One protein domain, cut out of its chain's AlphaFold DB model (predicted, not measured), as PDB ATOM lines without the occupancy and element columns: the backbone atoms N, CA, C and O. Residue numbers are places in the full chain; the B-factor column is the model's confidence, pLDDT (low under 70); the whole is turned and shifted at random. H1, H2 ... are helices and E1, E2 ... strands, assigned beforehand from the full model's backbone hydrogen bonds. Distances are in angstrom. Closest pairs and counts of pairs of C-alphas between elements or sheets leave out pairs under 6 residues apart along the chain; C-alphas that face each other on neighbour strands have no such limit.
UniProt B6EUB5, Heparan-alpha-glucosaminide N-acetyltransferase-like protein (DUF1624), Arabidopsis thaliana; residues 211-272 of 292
ATOM      1  N   TYR A 211      13.052 -19.196 -35.070       94.25
ATOM      2  CA  TYR A 211      13.506 -20.529 -35.451       94.25
ATOM      3  C   TYR A 211      13.436 -21.461 -34.249       94.25
ATOM      4  O   TYR A 211      14.000 -21.145 -33.202       94.25
ATOM      5  N   VAL A 212      12.762 -22.598 -34.415       93.81
ATOM      6  CA  VAL A 212      12.643 -23.622 -33.378       93.81
ATOM      7  C   VAL A 212      13.633 -24.748 -33.683       93.81
ATOM      8  O   VAL A 212      13.401 -25.507 -34.630       93.81
ATOM      9  N   PRO A 213      14.732 -24.867 -32.911       92.81
ATOM     10  CA  PRO A 213      15.693 -25.943 -33.090       92.81
ATOM     11  C   PRO A 213      15.142 -27.279 -32.580       92.81
ATOM     12  O   PRO A 213      14.145 -27.345 -31.853       92.81
ATOM     13  N   ASP A 214      15.833 -28.348 -32.961       90.62
ATOM     14  CA  ASP A 214      15.625 -29.679 -32.400       90.62
ATOM     15  C   ASP A 214      15.915 -29.665 -30.897       90.62
ATOM     16  O   ASP A 214      16.759 -28.905 -30.414       90.62
ATOM     17  N   TRP A 215      15.198 -30.492 -30.144       87.50
ATOM     18  CA  TRP A 215      15.331 -30.539 -28.692       87.50
ATOM     19  C   TRP A 215      15.145 -31.947 -28.161       87.50
ATOM     20  O   TRP A 215      14.482 -32.780 -28.777       87.50
ATOM     21  N   GLU A 216      15.693 -32.192 -26.981       84.88
ATOM     22  CA  GLU A 216      15.584 -33.470 -26.295       84.88
ATOM     23  C   GLU A 216      14.969 -33.312 -24.908       84.88
ATOM     24  O   GLU A 216      15.035 -32.251 -24.283       84.88
ATOM     25  N   TYR A 217      14.334 -34.377 -24.432       80.12
ATOM     26  CA  TYR A 217      13.847 -34.456 -23.063       80.12
ATOM     27  C   TYR A 217      14.007 -35.860 -22.511       80.12
ATOM     28  O   TYR A 217      14.027 -36.846 -23.246       80.12
ATOM     29  N   GLN A 218      14.110 -35.939 -21.191       79.31
ATOM     30  CA  GLN A 218      14.371 -37.182 -20.487       79.31
ATOM     31  C   GLN A 218      13.146 -37.570 -19.661       79.31
ATOM     32  O   GLN A 218      12.581 -36.737 -18.949       79.31
ATOM     33  N   ILE A 219      12.731 -38.833 -19.757       72.88
ATOM     34  CA  ILE A 219      11.726 -39.419 -18.865       72.88
ATOM     35  C   ILE A 219      12.393 -40.538 -18.067       72.88
ATOM     36  O   ILE A 219      13.006 -41.441 -18.645       72.88
ATOM     37  N   LEU A 220      12.226 -40.492 -16.745       70.06
ATOM     38  CA  LEU A 220      12.482 -41.629 -15.865       70.06
ATOM     39  C   LEU A 220      11.351 -42.645 -16.033       70.06
ATOM     40  O   LEU A 220      10.194 -42.342 -15.732       70.06
ATOM     41  N   LYS A 221      11.678 -43.840 -16.530       61.78
ATOM     42  CA  LYS A 221      10.769 -44.986 -16.458       61.78
ATOM     43  C   LYS A 221      10.937 -45.660 -15.102       61.78
ATOM     44  O   LYS A 221      12.035 -46.061 -14.736       61.78
ATOM     45  N   GLU A 222       9.831 -45.786 -14.385       58.75
ATOM     46  CA  GLU A 222       9.751 -46.405 -13.059       58.75
ATOM     47  C   GLU A 222       9.443 -47.913 -13.144       58.75
ATOM     48  O   GLU A 222       8.889 -48.491 -12.221       58.75
ATOM     49  N   ASP A 223       9.800 -48.567 -14.253       54.38
ATOM     50  CA  ASP A 223       9.670 -50.017 -14.409       54.38
ATOM     51  C   ASP A 223      11.069 -50.658 -14.370       54.38
ATOM     52  O   ASP A 223      11.835 -50.572 -15.328       54.38
ATOM     53  N   GLN A 224      11.379 -51.309 -13.241       52.00
ATOM     54  CA  GLN A 224      12.476 -52.280 -13.029       52.00
ATOM     55  C   GLN A 224      13.936 -51.778 -13.023       52.00
ATOM     56  O   GLN A 224      14.865 -52.529 -13.312       52.00
ATOM     57  N   GLY A 225      14.160 -50.542 -12.584       56.41
ATOM     58  CA  GLY A 225      15.487 -49.931 -12.466       56.41
ATOM     59  C   GLY A 225      15.493 -48.618 -13.229       56.41
ATOM     60  O   GLY A 225      14.998 -48.556 -14.350       56.41
ATOM     61  N   SER A 226      15.985 -47.552 -12.599       54.72
ATOM     62  CA  SER A 226      15.911 -46.168 -13.078       54.72
ATOM     63  C   SER A 226      16.658 -45.963 -14.405       54.72
ATOM     64  O   SER A 226      17.767 -45.436 -14.453       54.72
ATOM     65  N   THR A 227      16.042 -46.371 -15.513       63.00
ATOM     66  CA  THR A 227      16.560 -46.153 -16.863       63.00
ATOM     67  C   THR A 227      16.076 -44.797 -17.367       63.00
ATOM     68  O   THR A 227      14.881 -44.535 -17.531       63.00
ATOM     69  N   LEU A 228      17.033 -43.891 -17.570       72.12
ATOM     70  CA  LEU A 228      16.797 -42.563 -18.121       72.12
ATOM     71  C   LEU A 228      16.661 -42.686 -19.642       72.12
ATOM     72  O   LEU A 228      17.634 -42.972 -20.338       72.12
ATOM     73  N   THR A 229      15.450 -42.496 -20.161       73.00
ATOM     74  CA  THR A 229      15.202 -42.545 -21.610       73.00
ATOM     75  C   THR A 229      15.183 -41.135 -22.185       73.00
ATOM     76  O   THR A 229      14.322 -40.326 -21.828       73.00
ATOM     77  N   THR A 230      16.143 -40.835 -23.062       78.75
ATOM     78  CA  THR A 230      16.216 -39.568 -23.798       78.75
ATOM     79  C   THR A 230      15.413 -39.675 -25.088       78.75
ATOM     80  O   THR A 230      15.630 -40.578 -25.896       78.75
ATOM     81  N   PHE A 231      14.494 -38.741 -25.297       79.44
ATOM     82  CA  PHE A 231      13.704 -38.620 -26.515       79.44
ATOM     83  C   PHE A 231      14.136 -37.374 -27.281       79.44
ATOM     84  O   PHE A 231      14.081 -36.272 -26.740       79.44
ATOM     85  N   LEU A 232      14.521 -37.549 -28.547       82.69
ATOM     86  CA  LEU A 232      14.858 -36.457 -29.460       82.69
ATOM     87  C   LEU A 232      13.634 -36.071 -30.301       82.69
ATOM     88  O   LEU A 232      13.034 -36.915 -30.971       82.69
ATOM     89  N   VAL A 233      13.296 -34.785 -30.307       85.06
ATOM     90  CA  VAL A 233      12.230 -34.199 -31.124       85.06
ATOM     91  C   VAL A 233      12.864 -33.341 -32.214       85.06
ATOM     92  O   VAL A 233      13.459 -32.299 -31.937       85.06
ATOM     93  N   LYS A 234      12.712 -33.784 -33.465       86.44
ATOM     94  CA  LYS A 234      13.165 -33.047 -34.648       86.44
ATOM     95  C   LYS A 234      12.111 -32.024 -35.061       86.44
ATOM     96  O   LYS A 234      10.979 -32.398 -35.366       86.44
ATOM     97  N   CYS A 235      12.493 -30.755 -35.054       87.75
ATOM     98  CA  CYS A 235      11.677 -29.618 -35.441       87.75
ATOM     99  C   CYS A 235      12.293 -28.912 -36.649       87.75
ATOM    100  O   CYS A 235      11.701 -28.964 -37.719       87.75
ATOM    101  N   GLY A 236      13.455 -28.265 -36.494       90.31
ATOM    102  CA  GLY A 236      14.161 -27.553 -37.568       90.31
ATOM    103  C   GLY A 236      13.320 -26.568 -38.400       90.31
ATOM    104  O   GLY A 236      13.565 -26.423 -39.596       90.31
ATOM    105  N   VAL A 237      12.306 -25.917 -37.814       91.88
ATOM    106  CA  VAL A 237      11.267 -25.159 -38.550       91.88
ATOM    107  C   VAL A 237      11.054 -23.740 -38.011       91.88
ATOM    108  O   VAL A 237      11.367 -23.428 -36.862       91.88
ATOM    109  N   ARG A 238      10.478 -22.867 -38.851       92.81
ATOM    110  CA  ARG A 238       9.939 -21.542 -38.482       92.81
ATOM    111  C   ARG A 238       8.430 -21.517 -38.685       92.81
ATOM    112  O   ARG A 238       7.929 -22.155 -39.606       92.81
ATOM    113  N   GLY A 239       7.715 -20.783 -37.834       88.81
ATOM    114  CA  GLY A 239       6.276 -20.541 -37.990       88.81
ATOM    115  C   GLY A 239       5.375 -21.772 -37.912       88.81
ATOM    116  O   GLY A 239       4.195 -21.687 -38.240       88.81
ATOM    117  N   HIS A 240       5.905 -22.908 -37.464       88.56
ATOM    118  CA  HIS A 240       5.121 -24.115 -37.289       88.56
ATOM    119  C   HIS A 240       4.295 -24.020 -36.002       88.56
ATOM    120  O   HIS A 240       4.832 -23.885 -34.903       88.56
ATOM    121  N   THR A 241       2.976 -24.107 -36.129       86.31
ATOM    122  CA  THR A 241       2.029 -24.039 -35.009       86.31
ATOM    123  C   THR A 241       1.594 -25.419 -34.527       86.31
ATOM    124  O   THR A 241       0.644 -25.504 -33.763       86.31
ATOM    125  N   GLY A 242       2.258 -26.497 -34.959       83.12
ATOM    126  CA  GLY A 242       1.986 -27.864 -34.511       83.12
ATOM    127  C   GLY A 242       2.520 -28.180 -33.103       83.12
ATOM    128  O   GLY A 242       3.333 -27.426 -32.553       83.12
ATOM    129  N   PRO A 243       2.093 -29.304 -32.498       81.38
ATOM    130  CA  PRO A 243       2.490 -29.658 -31.141       81.38
ATOM    131  C   PRO A 243       3.989 -29.969 -31.064       81.38
ATOM    132  O   PRO A 243       4.550 -30.609 -31.947       81.38
ATOM    133  N   GLY A 244       4.650 -29.510 -29.996       80.06
ATOM    134  CA  GLY A 244       6.060 -29.812 -29.695       80.06
ATOM    135  C   GLY A 244       7.109 -28.979 -30.448       80.06
ATOM    136  O   GLY A 244       8.198 -28.776 -29.913       80.06
ATOM    137  N   CYS A 245       6.777 -28.440 -31.624       87.38
ATOM    138  CA  CYS A 245       7.678 -27.623 -32.452       87.38
ATOM    139  C   CYS A 245       7.214 -26.170 -32.624       87.38
ATOM    140  O   CYS A 245       7.629 -25.495 -33.562       87.38
ATOM    141  N   ASN A 246       6.345 -25.683 -31.737       90.62
ATOM    142  CA  ASN A 246       5.875 -24.303 -31.771       90.62
ATOM    143  C   ASN A 246       6.824 -23.339 -31.038       90.62
ATOM    144  O   ASN A 246       7.473 -23.689 -30.047       90.62
ATOM    145  N   ALA A 247       6.874 -22.091 -31.512       92.69
ATOM    146  CA  ALA A 247       7.715 -21.045 -30.925       92.69
ATOM    147  C   ALA A 247       7.337 -20.751 -29.463       92.69
ATOM    148  O   ALA A 247       8.207 -20.592 -28.613       92.69
ATOM    149  N   VAL A 248       6.038 -20.758 -29.143       89.81
ATOM    150  CA  VAL A 248       5.545 -20.530 -27.773       89.81
ATOM    151  C   VAL A 248       6.085 -21.584 -26.808       89.81
ATOM    152  O   VAL A 248       6.605 -21.243 -25.751       89.81
ATOM    153  N   GLY A 249       6.007 -22.865 -27.174       87.19
ATOM    154  CA  GLY A 249       6.515 -23.952 -26.347       87.19
ATOM    155  C   GLY A 249       8.037 -23.954 -26.261       87.19
ATOM    156  O   GLY A 249       8.574 -24.365 -25.240       87.19
ATOM    157  N   MET A 250       8.750 -23.499 -27.298       89.50
ATOM    158  CA  MET A 250      10.201 -23.276 -27.224       89.50
ATOM    159  C   MET A 250      10.550 -22.228 -26.164       89.50
ATOM    160  O   MET A 250      11.385 -22.495 -25.304       89.50
ATOM    161  N   LEU A 251       9.886 -21.069 -26.192       91.06
ATOM    162  CA  LEU A 251      10.112 -20.010 -25.207       91.06
ATOM    163  C   LEU A 251       9.755 -20.473 -23.788       91.06
ATOM    164  O   LEU A 251      10.523 -20.218 -22.866       91.06
ATOM    165  N   ASP A 252       8.644 -21.195 -23.612       88.00
ATOM    166  CA  ASP A 252       8.235 -21.729 -22.303       88.00
ATOM    167  C   ASP A 252       9.305 -22.669 -21.723       88.00
ATOM    168  O   ASP A 252       9.710 -22.515 -20.574       88.00
ATOM    169  N   ARG A 253       9.848 -23.577 -22.545       87.06
ATOM    170  CA  ARG A 253      10.938 -24.487 -22.148       87.06
ATOM    171  C   ARG A 253      12.234 -23.750 -21.828       87.06
ATOM    172  O   ARG A 253      12.931 -24.144 -20.901       87.06
ATOM    173  N   MET A 254      12.556 -22.707 -22.589       87.50
ATOM    174  CA  MET A 254      13.781 -21.930 -22.404       87.50
ATOM    175  C   MET A 254      13.743 -21.091 -21.121       87.50
ATOM    176  O   MET A 254      14.738 -21.034 -20.407       87.50
ATOM    177  N   PHE A 255      12.607 -20.454 -20.815       88.19
ATOM    178  CA  PHE A 255      12.487 -19.558 -19.659       88.19
ATOM    179  C   PHE A 255      12.058 -20.261 -18.370       88.19
ATOM    180  O   PHE A 255      12.537 -19.897 -17.300       88.19
ATOM    181  N   LEU A 256      11.138 -21.226 -18.451       82.50
ATOM    182  CA  LEU A 256      10.540 -21.881 -17.279       82.50
ATOM    183  C   LEU A 256      11.027 -23.325 -17.089       82.50
ATOM    184  O   LEU A 256      10.717 -23.952 -16.077       82.50
ATOM    185  N   GLY A 257      11.808 -23.850 -18.035       81.81
ATOM    186  CA  GLY A 257      12.326 -25.213 -17.997       81.81
ATOM    187  C   GLY A 257      11.300 -26.272 -18.411       81.81
ATOM    188  O   GLY A 257      10.109 -26.019 -18.585       81.81
ATOM    189  N   ILE A 258      11.770 -27.511 -18.562       75.81
ATOM    190  CA  ILE A 258      10.938 -28.647 -19.001       75.81
ATOM    191  C   ILE A 258       9.961 -29.090 -17.898       75.81
ATOM    192  O   ILE A 258       8.855 -29.533 -18.197       75.81
ATOM    193  N   GLN A 259      10.329 -28.917 -16.624       70.44
ATOM    194  CA  GLN A 259       9.496 -29.305 -15.475       70.44
ATOM    195  C   GLN A 259       8.206 -28.477 -15.357       70.44
ATOM    196  O   GLN A 259       7.235 -28.921 -14.748       70.44
ATOM    197  N   HIS A 260       8.169 -27.294 -15.977       70.38
ATOM    198  CA  HIS A 260       6.987 -26.437 -16.004       70.38
ATOM    199  C   HIS A 260       5.904 -26.929 -16.984       70.38
ATOM    200  O   HIS A 260       4.726 -26.582 -16.836       70.38
ATOM    201  N   LEU A 261       6.265 -27.755 -17.978       68.12
ATOM    202  CA  LEU A 261       5.306 -28.243 -18.967       68.12
ATOM    203  C   LEU A 261       4.235 -29.135 -18.325       68.12
ATOM    204  O   LEU A 261       4.458 -29.873 -17.365       68.12
ATOM    205  N   TYR A 262       3.035 -29.105 -18.907       64.62
ATOM    206  CA  TYR A 262       1.937 -29.964 -18.478       64.62
ATOM    207  C   TYR A 262       2.348 -31.441 -18.559       64.62
ATOM    208  O   TYR A 262       2.520 -31.974 -19.653       64.62
ATOM    209  N   ARG A 263       2.393 -32.127 -17.407       61.62
ATOM    210  CA  ARG A 263       2.629 -33.586 -17.309       61.62
ATOM    211  C   ARG A 263       1.673 -34.419 -18.172       61.62
ATOM    212  O   ARG A 263       2.027 -35.503 -18.614       61.62
ATOM    213  N   LYS A 264       0.454 -33.918 -18.400       62.34
ATOM    214  CA  LYS A 264      -0.556 -34.510 -19.288       62.34
ATOM    215  C   LYS A 264      -0.953 -33.482 -20.350       62.34
ATOM    216  O   LYS A 264      -1.926 -32.755 -20.148       62.34
ATOM    217  N   PRO A 265      -0.193 -33.354 -21.447       64.38
ATOM    218  CA  PRO A 265      -0.503 -32.367 -22.464       64.38
ATOM    219  C   PRO A 265      -1.770 -32.750 -23.237       64.38
ATOM    220  O   PRO A 265      -1.990 -33.916 -23.565       64.38
ATOM    221  N   VAL A 266      -2.587 -31.753 -23.583       58.25
ATOM    222  CA  VAL A 266      -3.856 -31.943 -24.306       58.25
ATOM    223  C   VAL A 266      -3.660 -32.652 -25.656       58.25
ATOM    224  O   VAL A 266      -4.461 -33.526 -25.998       58.25
ATOM    225  N   TYR A 267      -2.547 -32.395 -26.354       60.91
ATOM    226  CA  TYR A 267      -2.197 -33.049 -27.621       60.91
ATOM    227  C   TYR A 267      -1.862 -34.544 -27.491       60.91
ATOM    228  O   TYR A 267      -1.877 -35.264 -28.490       60.91
ATOM    229  N   ALA A 268      -1.604 -35.072 -26.286       59.91
ATOM    230  CA  ALA A 268      -1.478 -36.522 -26.101       59.91
ATOM    231  C   ALA A 268      -2.780 -37.246 -26.496       59.91
ATOM    232  O   ALA A 268      -2.751 -38.384 -26.969       59.91
ATOM    233  N   ARG A 269      -3.925 -36.554 -26.397       61.62
ATOM    234  CA  ARG A 269      -5.235 -37.052 -26.840       61.62
ATOM    235  C   ARG A 269      -5.365 -37.107 -28.368       61.62
ATOM    236  O   ARG A 269      -6.170 -37.888 -28.873       61.62
ATOM    237  N   THR A 270      -4.543 -36.365 -29.117       58.50
ATOM    238  CA  THR A 270      -4.515 -36.416 -30.590       58.50
ATOM    239  C   THR A 270      -4.125 -37.813 -31.082       58.50
ATOM    240  O   THR A 270      -4.747 -38.335 -32.009       58.50
ATOM    241  N   LYS A 271      -3.172 -38.483 -30.408       50.56
ATOM    242  CA  LYS A 271      -2.766 -39.865 -30.738       50.56
ATOM    243  C   LYS A 271      -3.895 -40.877 -30.535       50.56
ATOM    244  O   LYS A 271      -4.052 -41.782 -31.349       50.56
ATOM    245  N   TYR A 272      -4.713 -40.706 -29.495       46.66
ATOM    246  CA  TYR A 272      -5.872 -41.569 -29.244       46.66
ATOM    247  C   TYR A 272      -6.930 -41.441 -30.346       46.66
ATOM    248  O   TYR A 272      -7.528 -42.436 -30.753       46.66
TER     249      TYR A 272
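Overview. This is residues 211 to 272 of the 292 residues of the protein "Heparan-alpha-glucosaminide N-acetyltransferase-like protein (DUF1624)" of Arabidopsis thaliana (UniProt B6EUB5). A long hairpin of two strands, E1 and E2, makes most of the length; from E2 a long loop, residues 234 to 246, leads into one helix, H1, and a second long link, residues 257 to 267, leads away from H1 to a short helix, H2, which is apart from H1 and from both strands. The picture is a narrow two-stranded arm with loosely arranged loops and helices, and not a closed core. The printed part has 62 residues, with two named strands and then two named helices in the order E1, E2, H1, H2; the two-stranded sheet, order E1 - E2, is antiparallel. The class is mixed, helices and strands, with 29 residues, under half, in named elements. The whole is only just loose, close to compact, with a radius of gyration of the C-alphas of 13.0 A, and it is elongated, spanning 41 by 25 by 20 A.

Arrangement. Before the first named strand, residues 211 to 212 form a short antiparallel pairing with residues 237 to 238. E1, residues 215 to 221, and E2, residues 227 to 233, form a hairpin joined by a tight link of 5 residues. Their directions stand at 153 degrees, and the C-alphas of Glu 216 and Leu 232, which face each other, are 4.4 A apart. N 217 and O 231 are within hydrogen-bond range at 3.0 A, as are N 233 and O 215 at 2.8 A. H1, residues 247 to 256, is apart from E1. H2, residues 268 to 272, is apart from E1, E2 and H1. In H1 every O i to N i+4 pair is within hydrogen-bond range; in H2 it is 0 of 1, while 2 of 2 O i to N i+3 pairs are within range.

Along the chain. E1 begins at C-alpha 215, at (15.331, -30.539, -28.692), and is 19.5 A long from first to last C-alpha. E2 is 19.1 A long and ends at C-alpha 233, at (12.230, -34.199, -31.124). H1, from Ala 247 to Leu 256, is 14.0 A long. H2, from Ala 268, is 7.4 A long and ends at C-alpha 272, at (-5.872, -41.569, -29.244).

Size, cuts and confidence. The two C-alphas farthest apart are those of Gln 224, between the strands, and Gly 239, 40.9 A. The printed part has no cut. The links E2 to H1, with 13 residues, and H1 to H2, with 11, are long. The mean pLDDT of the printed part is 76.7; it is under 70 at residues 221 to 227 and 261 to 272, and the mean of H2 is 55.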